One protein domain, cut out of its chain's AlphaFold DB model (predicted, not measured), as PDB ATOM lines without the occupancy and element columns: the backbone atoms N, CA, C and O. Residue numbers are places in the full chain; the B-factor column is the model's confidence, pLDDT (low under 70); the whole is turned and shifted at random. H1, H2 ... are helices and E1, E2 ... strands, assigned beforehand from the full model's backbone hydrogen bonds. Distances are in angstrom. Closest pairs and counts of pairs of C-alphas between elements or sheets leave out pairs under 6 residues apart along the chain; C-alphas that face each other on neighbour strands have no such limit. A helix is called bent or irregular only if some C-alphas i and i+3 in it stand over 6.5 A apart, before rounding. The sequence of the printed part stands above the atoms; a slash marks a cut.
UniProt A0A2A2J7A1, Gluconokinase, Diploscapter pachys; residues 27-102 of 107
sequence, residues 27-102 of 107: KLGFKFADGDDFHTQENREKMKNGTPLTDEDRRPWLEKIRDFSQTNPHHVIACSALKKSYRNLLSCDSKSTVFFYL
ATOM      1  N   LYS A  27     -32.659 -31.602  17.804       96.62
ATOM      2  CA  LYS A  27     -31.997 -31.321  19.089       96.62
ATOM      3  C   LYS A  27     -31.104 -32.456  19.583       96.62
ATOM      4  O   LYS A  27     -30.141 -32.183  20.296       96.62
ATOM      5  N   LEU A  28     -31.420 -33.701  19.236       93.69
ATOM      6  CA  LEU A  28     -30.653 -34.882  19.638       93.69
ATOM      7  C   LEU A  28     -29.615 -35.317  18.593       93.69
ATOM      8  O   LEU A  28     -28.854 -36.246  18.858       93.69
ATOM      9  N   GLY A  29     -29.579 -34.681  17.416       94.75
ATOM     10  CA  GLY A  29     -28.778 -35.148  16.281       94.75
ATOM     11  C   GLY A  29     -29.263 -36.491  15.717       94.75
ATOM     12  O   GLY A  29     -28.472 -37.258  15.173       94.75
ATOM     13  N   PHE A  30     -30.545 -36.806  15.900       95.06
ATOM     14  CA  PHE A  30     -31.197 -38.017  15.399       95.06
ATOM     15  C   PHE A  30     -31.849 -37.735  14.041       95.06
ATOM     16  O   PHE A  30     -32.031 -36.585  13.640       95.06
ATOM     17  N   LYS A  31     -32.237 -38.795  13.332       96.31
ATOM     18  CA  LYS A  31     -33.072 -38.678  12.130       96.31
ATOM     19  C   LYS A  31     -34.553 -38.758  12.493       96.31
ATOM     20  O   LYS A  31     -34.922 -39.407  13.472       96.31
ATOM     21  N   PHE A  32     -35.398 -38.115  11.695       97.44
ATOM     22  CA  PHE A  32     -36.850 -38.200  11.819       97.44
ATOM     23  C   PHE A  32     -37.430 -39.128  10.745       97.44
ATOM     24  O   PHE A  32     -36.947 -39.138   9.614       97.44
ATOM     25  N   ALA A  33     -38.465 -39.888  11.101       97.56
ATOM     26  CA  ALA A  33     -39.289 -40.638  10.161       97.56
ATOM     27  C   ALA A  33     -40.775 -40.458  10.501       97.56
ATOM     28  O   ALA A  33     -41.171 -40.593  11.667       97.56
ATOM     29  N   ASP A  34     -41.604 -40.202   9.488       96.50
ATOM     30  CA  ASP A  34     -43.052 -40.224   9.657       96.50
ATOM     31  C   ASP A  34     -43.564 -41.661   9.497       96.50
ATOM     32  O   ASP A  34     -43.322 -42.333   8.495       96.50
ATOM     33  N   GLY A  35     -44.243 -42.173  10.522       95.44
ATOM     34  CA  GLY A  35     -44.795 -43.521  10.517       95.44
ATOM     35  C   GLY A  35     -45.829 -43.723   9.413       95.44
ATOM     36  O   GLY A  35     -45.991 -44.854   8.951       95.44
ATOM     37  N   ASP A  36     -46.494 -42.663   8.953       94.00
ATOM     38  CA  ASP A  36     -47.519 -42.772   7.915       94.00
ATOM     39  C   ASP A  36     -46.926 -43.179   6.547       94.00
ATOM     40  O   ASP A  36     -47.602 -43.843   5.750       94.00
ATOM     41  N   ASP A  37     -45.634 -42.918   6.314       94.94
ATOM     42  CA  ASP A  37     -44.916 -43.313   5.091       94.94
ATOM     43  C   ASP A  37     -44.777 -44.839   4.953       94.94
ATOM     44  O   ASP A  37     -44.662 -45.374   3.847       94.94
ATOM     45  N   PHE A  38     -44.864 -45.575   6.066       96.31
ATOM     46  CA  PHE A  38     -44.753 -47.037   6.097       96.31
ATOM     47  C   PHE A  38     -46.064 -47.748   5.739       96.31
ATOM     48  O   PHE A  38     -46.091 -48.982   5.608       96.31
ATOM     49  N   HIS A  39     -47.171 -47.013   5.593       95.81
ATOM     50  CA  HIS A  39     -48.436 -47.602   5.169       95.81
ATOM     51  C   HIS A  39     -48.364 -48.134   3.731       95.81
ATOM     52  O   HIS A  39     -47.610 -47.666   2.877       95.81
ATOM     53  N   THR A  40     -49.186 -49.142   3.444       94.81
ATOM     54  CA  THR A  40     -49.470 -49.543   2.065       94.81
ATOM     55  C   THR A  40     -50.312 -48.472   1.376       94.81
ATOM     56  O   THR A  40     -50.996 -47.679   2.030       94.81
ATOM     57  N   GLN A  41     -50.293 -48.474   0.044       94.69
ATOM     58  CA  GLN A  41     -51.150 -47.591  -0.742       94.69
ATOM     59  C   GLN A  41     -52.637 -47.807  -0.414       94.69
ATOM     60  O   GLN A  41     -53.348 -46.839  -0.172       94.69
ATOM     61  N   GLU A  42     -53.063 -49.066  -0.276       95.38
ATOM     62  CA  GLU A  42     -54.430 -49.432   0.115       95.38
ATOM     63  C   GLU A  42     -54.843 -48.807   1.459       95.38
ATOM     64  O   GLU A  42     -55.918 -48.222   1.585       95.38
ATOM     65  N   ASN A  43     -53.974 -48.867   2.473       95.44
ATOM     66  CA  ASN A  43     -54.269 -48.284   3.781       95.44
ATOM     67  C   ASN A  43     -54.339 -46.754   3.724       95.44
ATOM     68  O   ASN A  43     -55.201 -46.154   4.372       95.44
ATOM     69  N   ARG A  44     -53.473 -46.110   2.930       93.50
ATOM     70  CA  ARG A  44     -53.562 -44.662   2.693       93.50
ATOM     71  C   ARG A  44     -54.873 -44.285   2.012       93.50
ATOM     72  O   ARG A  44     -55.477 -43.288   2.393       93.50
ATOM     73  N   GLU A  45     -55.340 -45.079   1.054       95.50
ATOM     74  CA  GLU A  45     -56.616 -44.855   0.365       95.50
ATOM     75  C   GLU A  45     -57.817 -45.025   1.295       95.50
ATOM     76  O   GLU A  45     -58.686 -44.154   1.313       95.50
ATOM     77  N   LYS A  46     -57.837 -46.071   2.135       95.31
ATOM     78  CA  LYS A  46     -58.859 -46.238   3.186       95.31
ATOM     79  C   LYS A  46     -58.936 -44.993   4.070       95.31
ATOM     80  O   LYS A  46     -60.004 -44.398   4.194       95.31
ATOM     81  N   MET A  47     -57.800 -44.543   4.609       92.56
ATOM     82  CA  MET A  47     -57.750 -43.357   5.470       92.56
ATOM     83  C   MET A  47     -58.157 -42.074   4.734       92.56
ATOM     84  O   MET A  47     -58.915 -41.278   5.284       92.56
ATOM     85  N   LYS A  48     -57.708 -41.887   3.486       93.38
ATOM     86  CA  LYS A  48     -58.081 -40.742   2.639       93.38
ATOM     87  C   LYS A  48     -59.590 -40.681   2.391       93.38
ATOM     88  O   LYS A  48     -60.153 -39.592   2.356       93.38
ATOM     89  N   ASN A  49     -60.239 -41.836   2.270       95.62
ATOM     90  CA  ASN A  49     -61.686 -41.953   2.085       95.62
ATOM     91  C   ASN A  49     -62.473 -41.920   3.409       95.62
ATOM     92  O   ASN A  49     -63.682 -42.137   3.408       95.62
ATOM     93  N   GLY A  50     -61.811 -41.667   4.543       93.56
ATOM     94  CA  GLY A  50     -62.444 -41.636   5.863       93.56
ATOM     95  C   GLY A  50     -62.773 -43.016   6.438       93.56
ATOM     96  O   GLY A  50     -63.386 -43.094   7.502       93.56
ATOM     97  N   THR A  51     -62.350 -44.099   5.784       95.81
ATOM     98  CA  THR A  51     -62.521 -45.470   6.270       95.81
ATOM     99  C   THR A  51     -61.468 -45.768   7.342       95.81
ATOM    100  O   THR A  51     -60.267 -45.758   7.048       95.81
ATOM    101  N   PRO A  52     -61.868 -46.060   8.593       92.88
ATOM    102  CA  PRO A  52     -60.923 -46.424   9.638       92.88
ATOM    103  C   PRO A  52     -60.236 -47.754   9.319       92.88
ATOM    104  O   PRO A  52     -60.893 -48.721   8.949       92.88
ATOM    105  N   LEU A  53     -58.921 -47.822   9.531       95.12
ATOM    106  CA  LEU A  53     -58.186 -49.087   9.451       95.12
ATOM    107  C   LEU A  53     -58.599 -50.031  10.589       95.12
ATOM    108  O   LEU A  53     -58.899 -49.565  11.699       95.12
ATOM    109  N   THR A  54     -58.538 -51.339  10.355       96.25
ATOM    110  CA  THR A  54     -58.682 -52.373  11.395       96.25
ATOM    111  C   THR A  54     -57.354 -52.651  12.115       96.25
ATOM    112  O   THR A  54     -56.344 -51.970  11.893       96.25
ATOM    113  N   ASP A  55     -57.339 -53.610  13.044       96.00
ATOM    114  CA  ASP A  55     -56.086 -54.075  13.656       96.00
ATOM    115  C   ASP A  55     -55.257 -54.902  12.665       96.00
ATOM    116  O   ASP A  55     -54.033 -54.764  12.622       96.00
ATOM    117  N   GLU A  56     -55.916 -55.684  11.812       95.94
ATOM    118  CA  GLU A  56     -55.304 -56.461  10.735       95.94
ATOM    119  C   GLU A  56     -54.651 -55.548   9.697       95.94
ATOM    120  O   GLU A  56     -53.507 -55.789   9.320       95.94
ATOM    121  N   ASP A  57     -55.322 -54.456   9.312       95.44
ATOM    122  CA  ASP A  57     -54.760 -53.441   8.412       95.44
ATOM    123  C   ASP A  57     -53.484 -52.810   8.996       95.44
ATOM    124  O   ASP A  57     -52.524 -52.520   8.275       95.44
ATOM    125  N   ARG A  58     -53.467 -52.573  10.315       96.56
ATOM    126  CA  ARG A  58     -52.354 -51.906  11.009       96.56
ATOM    127  C   ARG A  58     -51.188 -52.831  11.319       96.56
ATOM    128  O   ARG A  58     -50.073 -52.333  11.453       96.56
ATOM    129  N   ARG A  59     -51.401 -54.141  11.443       95.75
ATOM    130  CA  ARG A  59     -50.337 -55.074  11.844       95.75
ATOM    131  C   ARG A  59     -49.131 -55.036  10.888       95.75
ATOM    132  O   ARG A  59     -48.044 -54.755  11.388       95.75
ATOM    133  N   PRO A  60     -49.271 -55.188   9.553       96.19
ATOM    134  CA  PRO A  60     -48.125 -55.116   8.638       96.19
ATOM    135  C   PRO A  60     -47.408 -53.761   8.668       96.19
ATOM    136  O   PRO A  60     -46.199 -53.681   8.473       96.19
ATOM    137  N   TRP A  61     -48.150 -52.680   8.913       97.00
ATOM    138  CA  TRP A  61     -47.598 -51.334   9.050       97.00
ATOM    139  C   TRP A  61     -46.723 -51.198  10.307       97.00
ATOM    140  O   TRP A  61     -45.584 -50.742  10.220       97.00
ATOM    141  N   LEU A  62     -47.216 -51.660  11.458       96.75
ATOM    142  CA  LEU A  62     -46.462 -51.659  12.716       96.75
ATOM    143  C   LEU A  62     -45.218 -52.553  12.644       96.75
ATOM    144  O   LEU A  62     -44.175 -52.192  13.184       96.75
ATOM    145  N   GLU A  63     -45.319 -53.694  11.961       95.44
ATOM    146  CA  GLU A  63     -44.195 -54.607  11.732       95.44
ATOM    147  C   GLU A  63     -43.076 -53.924  10.937       95.44
ATOM    148  O   GLU A  63     -41.931 -53.940  11.378       95.44
ATOM    149  N   LYS A  64     -43.405 -53.210   9.852       96.12
ATOM    150  CA  LYS A  64     -42.413 -52.436   9.084       96.12
ATOM    151  C   LYS A  64     -41.730 -51.352   9.915       96.12
ATOM    152  O   LYS A  64     -40.522 -51.173   9.794       96.12
ATOM    153  N   ILE A  65     -42.482 -50.635  10.753       95.44
ATOM    154  CA  ILE A  65     -41.911 -49.605  11.634       95.44
ATOM    155  C   ILE A  65     -40.958 -50.234  12.653       95.44
ATOM    156  O   ILE A  65     -39.868 -49.706  12.880       95.44
ATOM    157  N   ARG A  66     -41.345 -51.359  13.266       93.38
ATOM    158  CA  ARG A  66     -40.477 -52.101  14.186       93.38
ATOM    159  C   ARG A  66     -39.187 -52.509  13.478       93.38
ATOM    160  O   ARG A  66     -38.112 -52.174  13.969       93.38
ATOM    161  N   ASP A  67     -39.284 -53.169  12.331       92.81
ATOM    162  CA  ASP A  67     -38.120 -53.692  11.607       92.81
ATOM    163  C   ASP A  67     -37.188 -52.547  11.150       92.81
ATOM    164  O   ASP A  67     -35.960 -52.631  11.269       92.81
ATOM    165  N   PHE A  68     -37.765 -51.414  10.728       93.19
ATOM    166  CA  PHE A  68     -37.022 -50.180  10.463       93.19
ATOM    167  C   PHE A  68     -36.292 -49.678  11.714       93.19
ATOM    168  O   PHE A  68     -35.093 -49.416  11.658       93.19
ATOM    169  N   SER A  69     -36.981 -49.588  12.853       90.31
ATOM    170  CA  SER A  69     -36.399 -49.079  14.100       90.31
ATOM    171  C   SER A  69     -35.280 -49.955  14.671       90.31
ATOM    172  O   SER A  69     -34.398 -49.448  15.362       90.31
ATOM    173  N   GLN A  70     -35.288 -51.257  14.373       87.69
ATOM    174  CA  GLN A  70     -34.243 -52.194  14.797       87.69
ATOM    175  C   GLN A  70     -32.969 -52.064  13.958       87.69
ATOM    176  O   GLN A  70     -31.868 -52.262  14.466       87.69
ATOM    177  N   THR A  71     -33.112 -51.718  12.679       88.75
ATOM    178  CA  THR A  71     -31.993 -51.574  11.734       88.75
ATOM    179  C   THR A  71     -31.461 -50.142  11.649       88.75
ATOM    180  O   THR A  71     -30.347 -49.926  11.176       88.75
ATOM    181  N   ASN A  72     -32.224 -49.166  12.147       87.94
ATOM    182  CA  ASN A  72     -31.910 -47.742  12.089       87.94
ATOM    183  C   ASN A  72     -31.950 -47.122  13.498       87.94
ATOM    184  O   ASN A  72     -32.933 -46.468  13.859       87.94
ATOM    185  N   PRO A  73     -30.894 -47.299  14.315       83.00
ATOM    186  CA  PRO A  73     -30.828 -46.666  15.628       83.00
ATOM    187  C   PRO A  73     -30.788 -45.133  15.506       83.00
ATOM    188  O   PRO A  73     -30.547 -44.590  14.425       83.00
ATOM    189  N   HIS A  74     -31.004 -44.425  16.619       90.38
ATOM    190  CA  HIS A  74     -30.967 -42.955  16.674       90.38
ATOM    191  C   HIS A  74     -32.015 -42.283  15.770       90.38
ATOM    192  O   HIS A  74     -31.717 -41.361  15.006       90.38
ATOM    193  N   HIS A  75     -33.257 -42.765  15.870       93.69
ATOM    194  CA  HIS A  75     -34.407 -42.216  15.156       93.69
ATOM    195  C   HIS A  75     -35.501 -41.735  16.107       93.69
ATOM    196  O   HIS A  75     -35.769 -42.338  17.152       93.69
ATOM    197  N   VAL A  76     -36.162 -40.659  15.694       96.75
ATOM    198  CA  VAL A  76     -37.437 -40.199  16.236       96.75
ATOM    199  C   VAL A  76     -38.524 -40.529  15.219       96.75
ATOM    200  O   VAL A  76     -38.437 -40.117  14.066       96.75
ATOM    201  N   ILE A  77     -39.537 -41.283  15.632       97.00
ATOM    202  CA  ILE A  77     -40.582 -41.800  14.746       97.00
ATOM    203  C   ILE A  77     -41.941 -41.278  15.210       97.00
ATOM    204  O   ILE A  77     -42.365 -41.549  16.337       97.00
ATOM    205  N   ALA A  78     -42.651 -40.550  14.350       97.94
ATOM    206  CA  ALA A  78     -44.050 -40.205  14.598       97.94
ATOM    207  C   ALA A  78     -44.931 -41.432  14.328       97.94
ATOM    208  O   ALA A  78     -44.881 -42.005  13.249       97.94
ATOM    209  N   CYS A  79     -45.742 -41.875  15.288       96.69
ATOM    210  CA  CYS A  79     -46.606 -43.046  15.093       96.69
ATOM    211  C   CYS A  79     -47.853 -42.948  15.965       96.69
ATOM    212  O   CYS A  79     -47.757 -42.622  17.141       96.69
ATOM    213  N   SER A  80     -49.048 -43.236  15.441       93.06
ATOM    214  CA  SER A  80     -50.270 -43.105  16.249       93.06
ATOM    215  C   SER A  80     -50.253 -44.005  17.495       93.06
ATOM    216  O   SER A  80     -50.574 -43.518  18.576       93.06
ATOM    217  N   ALA A  81     -49.843 -45.277  17.363       92.69
ATOM    218  CA  ALA A  81     -49.535 -46.245  18.435       92.69
ATOM    219  C   ALA A  81     -50.396 -46.151  19.727       92.69
ATOM    220  O   ALA A  81     -49.909 -46.320  20.852       92.69
ATOM    221  N   LEU A  82     -51.703 -45.895  19.578       92.44
ATOM    222  CA  LEU A  82     -52.591 -45.569  20.702       92.44
ATOM    223  C   LEU A  82     -52.883 -46.783  21.594       92.44
ATOM    224  O   LEU A  82     -52.960 -46.661  22.820       92.44
ATOM    225  N   LYS A  83     -52.998 -47.977  21.000       95.12
ATOM    226  CA  LYS A  83     -53.231 -49.219  21.745       95.12
ATOM    227  C   LYS A  83     -51.943 -49.718  22.399       95.12
ATOM    228  O   LYS A  83     -50.864 -49.664  21.811       95.12
ATOM    229  N   LYS A  84     -52.071 -50.282  23.605       94.50
ATOM    230  CA  LYS A  84     -50.952 -50.925  24.316       94.50
ATOM    231  C   LYS A  84     -50.337 -52.064  23.495       94.50
ATOM    232  O   LYS A  84     -49.121 -52.184  23.461       94.50
ATOM    233  N   SER A  85     -51.160 -52.842  22.789       95.00
ATOM    234  CA  SER A  85     -50.700 -53.923  21.908       95.00
ATOM    235  C   SER A  85     -49.764 -53.430  20.799       95.00
ATOM    236  O   SER A  85     -48.761 -54.080  20.526       95.00
ATOM    237  N   TYR A  86     -50.029 -52.255  20.219       95.75
ATOM    238  CA  TYR A  86     -49.162 -51.675  19.191       95.75
ATOM    239  C   TYR A  86     -47.803 -51.283  19.770       95.75
ATOM    240  O   TYR A  86     -46.770 -51.586  19.184       95.75
ATOM    241  N   ARG A  87     -47.793 -50.657  20.953       94.69
ATOM    242  CA  ARG A  87     -46.543 -50.292  21.633       94.69
ATOM    243  C   ARG A  87     -45.732 -51.518  22.025       94.69
ATOM    244  O   ARG A  87     -44.522 -51.506  21.849       94.69
ATOM    245  N   ASN A  88     -46.386 -52.584  22.488       92.88
ATOM    246  CA  ASN A  88     -45.711 -53.847  22.778       92.88
ATOM    247  C   ASN A  88     -45.032 -54.421  21.525       92.88
ATOM    248  O   ASN A  88     -43.883 -54.835  21.610       92.88
ATOM    249  N   LEU A  89     -45.706 -54.389  20.368       93.00
ATOM    250  CA  LEU A  89     -45.132 -54.827  19.089       93.00
ATOM    251  C   LEU A  89     -43.910 -53.981  18.697       93.00
ATOM    252  O   LEU A  89     -42.901 -54.529  18.268       93.00
ATOM    253  N   LEU A  90     -43.973 -52.660  18.885       92.56
ATOM    254  CA  LEU A  90     -42.873 -51.741  18.562       92.56
ATOM    255  C   LEU A  90     -41.680 -51.828  19.530       92.56
ATOM    256  O   LEU A  90     -40.583 -51.419  19.170       92.56
ATOM    257  N   SER A  91     -41.872 -52.342  20.748       88.12
ATOM    258  CA  SER A  91     -40.850 -52.329  21.811       88.12
ATOM    259  C   SER A  91     -39.901 -53.536  21.804       88.12
ATOM    260  O   SER A  91     -39.172 -53.706  22.778       88.12
ATOM    261  N   CYS A  92     -39.926 -54.397  20.774       66.62
ATOM    262  CA  CYS A  92     -39.204 -55.680  20.738       66.62
ATOM    263  C   CYS A  92     -37.767 -55.608  21.303       66.62
ATOM    264  O   CYS A  92     -36.892 -54.981  20.707       66.62
ATOM    265  N   ASP A  93     -37.560 -56.285  22.439       60.41
ATOM    266  CA  ASP A  93     -36.296 -56.588  23.136       60.41
ATOM    267  C   ASP A  93     -35.327 -55.444  23.491       60.41
ATOM    268  O   ASP A  93     -34.287 -55.692  24.108       60.41
ATOM    269  N   SER A  94     -35.634 -54.178  23.201       53.62
ATOM    270  CA  SER A  94     -34.678 -53.094  23.436       53.62
ATOM    271  C   SER A  94     -34.909 -52.378  24.770       53.62
ATOM    272  O   SER A  94     -35.940 -51.756  25.023       53.62
ATOM    273  N   LYS A  95     -33.868 -52.346  25.613       61.12
ATOM    274  CA  LYS A  95     -33.757 -51.445  26.782       61.12
ATOM    275  C   LYS A  95     -33.716 -49.951  26.389       61.12
ATOM    276  O   LYS A  95     -33.356 -49.110  27.206       61.12
ATOM    277  N   SER A  96     -34.029 -49.615  25.138       78.69
ATOM    278  CA  SER A  96     -33.751 -48.321  24.525       78.69
ATOM    279  C   SER A  96     -34.886 -47.789  23.635       78.69
ATOM    280  O   SER A  96     -34.653 -46.878  22.844       78.69
ATOM    281  N   THR A  97     -36.120 -48.287  23.792       88.50
ATOM    282  CA  THR A  97     -37.317 -47.664  23.196       88.50
ATOM    283  C   THR A  97     -38.006 -46.732  24.193       88.50
ATOM    284  O   THR A  97     -38.323 -47.136  25.309       88.50
ATOM    285  N   VAL A  98     -38.283 -45.491  23.784       91.31
ATOM    286  CA  VAL A  98     -39.013 -44.497  24.591       91.31
ATOM    287  C   VAL A  98     -40.254 -44.030  23.837       91.31
ATOM    288  O   VAL A  98     -40.183 -43.758  22.643       91.31
ATOM    289  N   PHE A  99     -41.386 -43.892  24.532       94.12
ATOM    290  CA  PHE A  99     -42.623 -43.345  23.968       94.12
ATOM    291  C   PHE A  99     -42.959 -42.002  24.623       94.12
ATOM    292  O   PHE A  99     -43.150 -41.940  25.836       94.12
ATOM    293  N   PHE A 100     -43.107 -40.949  23.820       95.50
ATOM    294  CA  PHE A 100     -43.654 -39.659  24.243       95.50
ATOM    295  C   PHE A 100     -45.080 -39.519  23.730       95.50
ATOM    296  O   PHE A 100     -45.307 -39.462  22.525       95.50
ATOM    297  N   TYR A 101     -46.047 -39.458  24.643       96.19
ATOM    298  CA  TYR A 101     -47.449 -39.282  24.285       96.19
ATOM    299  C   TYR A 101     -47.835 -37.803  24.264       96.19
ATOM    300  O   TYR A 101     -47.870 -37.144  25.301       96.19
ATOM    301  N   LEU A 102     -48.169 -37.301  23.076       95.88
ATOM    302  CA  LEU A 102     -48.789 -35.996  22.885       95.88
ATOM    303  C   LEU A 102     -50.289 -36.119  23.142       95.88
ATOM    304  O   LEU A 102     -51.070 -36.517  22.267       95.88
TER     305      LEU A 102
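AT A GLANCE: This is residues 27 to 102 of the 107 residues of the protein "Gluconokinase" of Diploscapter pachys (UniProt A0A2A2J7A1). A small parallel ribbon of two strands, E1 and E2, has the long helix H3 running back along one of its faces, with H4 next to H3. E3 lies past E2 without pairing with it, and H2 sits out at one end of the long axis. The printed part has 76 residues, with four named helices and three named strands in the order E1 H1 H2 H3 E2 H4 E3. The class is mixed, helices and strands; the sheet's order is E1, E2, all parallel. The whole is compact, with a radius of gyration of the C-alphas of 12.8 A and spans of 36 by 25 by 24 A.

HOW THE PARTS SIT: Begin with the sheet, E1, residues 31 to 34, and E2, residues 75 to 79: they are parallel at 15 degrees, with N 76 and O 31 at 2.8 A and N 33 and O 76 at 3.0 A, within hydrogen-bond range. H1, residues 35 to 38, H2, residues 41 to 48, and H3, residues 55 to 71, come between them in a strand-helix-strand unit, two parallel neighbour strands with helices between. Look at residues 62 to 69 of H3, which have 7 pairs of C-alphas within 10 A with E2 and 4 with E1. H3 touches H1 with its residues 61 to 65 alone, the closest C-alphas being those of Phe 38 and Trp 61, 5.9 A apart. With residues 62 to 66 alone H3 touches H4, residues 84 to 90, at a steep tilt of 39 degrees, the same way; the closest C-alphas, of Arg 66 and Leu 90, are 5.0 A apart. H2 is close to H3 but not clearly touching, with the C-alphas of Asn 43 and Asp 57 closest at 6.9 A. E3, residues 97 to 101, pairs with no named strand but is near E2, with 7 pairs of C-alphas within 10 A. Every O i to N i+4 pair is within hydrogen-bond range in H2 and H4, and 11 of 13 are in H3; H1 is too short for such a pair.

IN THESE COORDINATES: Find C-alpha 31 at (-33.072, -38.678, 12.130), where E1 begins. H3 starts at C-alpha 55, (-56.086, -54.075, 13.656), and runs 24.3 A to C-alpha 71; it is irregular, but only just: C-alphas 57 and 60 are 6.8 A apart. E2 spans 12.2 A, and E3 runs 13.2 A to C-alpha 101 at (-47.449, -39.282, 24.285).

THE WHOLE: The two C-alphas farthest apart, of Asn 49 and Lys 95, stand 38.5 A from each other. The printed part has no cut, and no link is long. Mean pLDDT of the printed part is 92.3; look for values under 70 at residues 92 to 95.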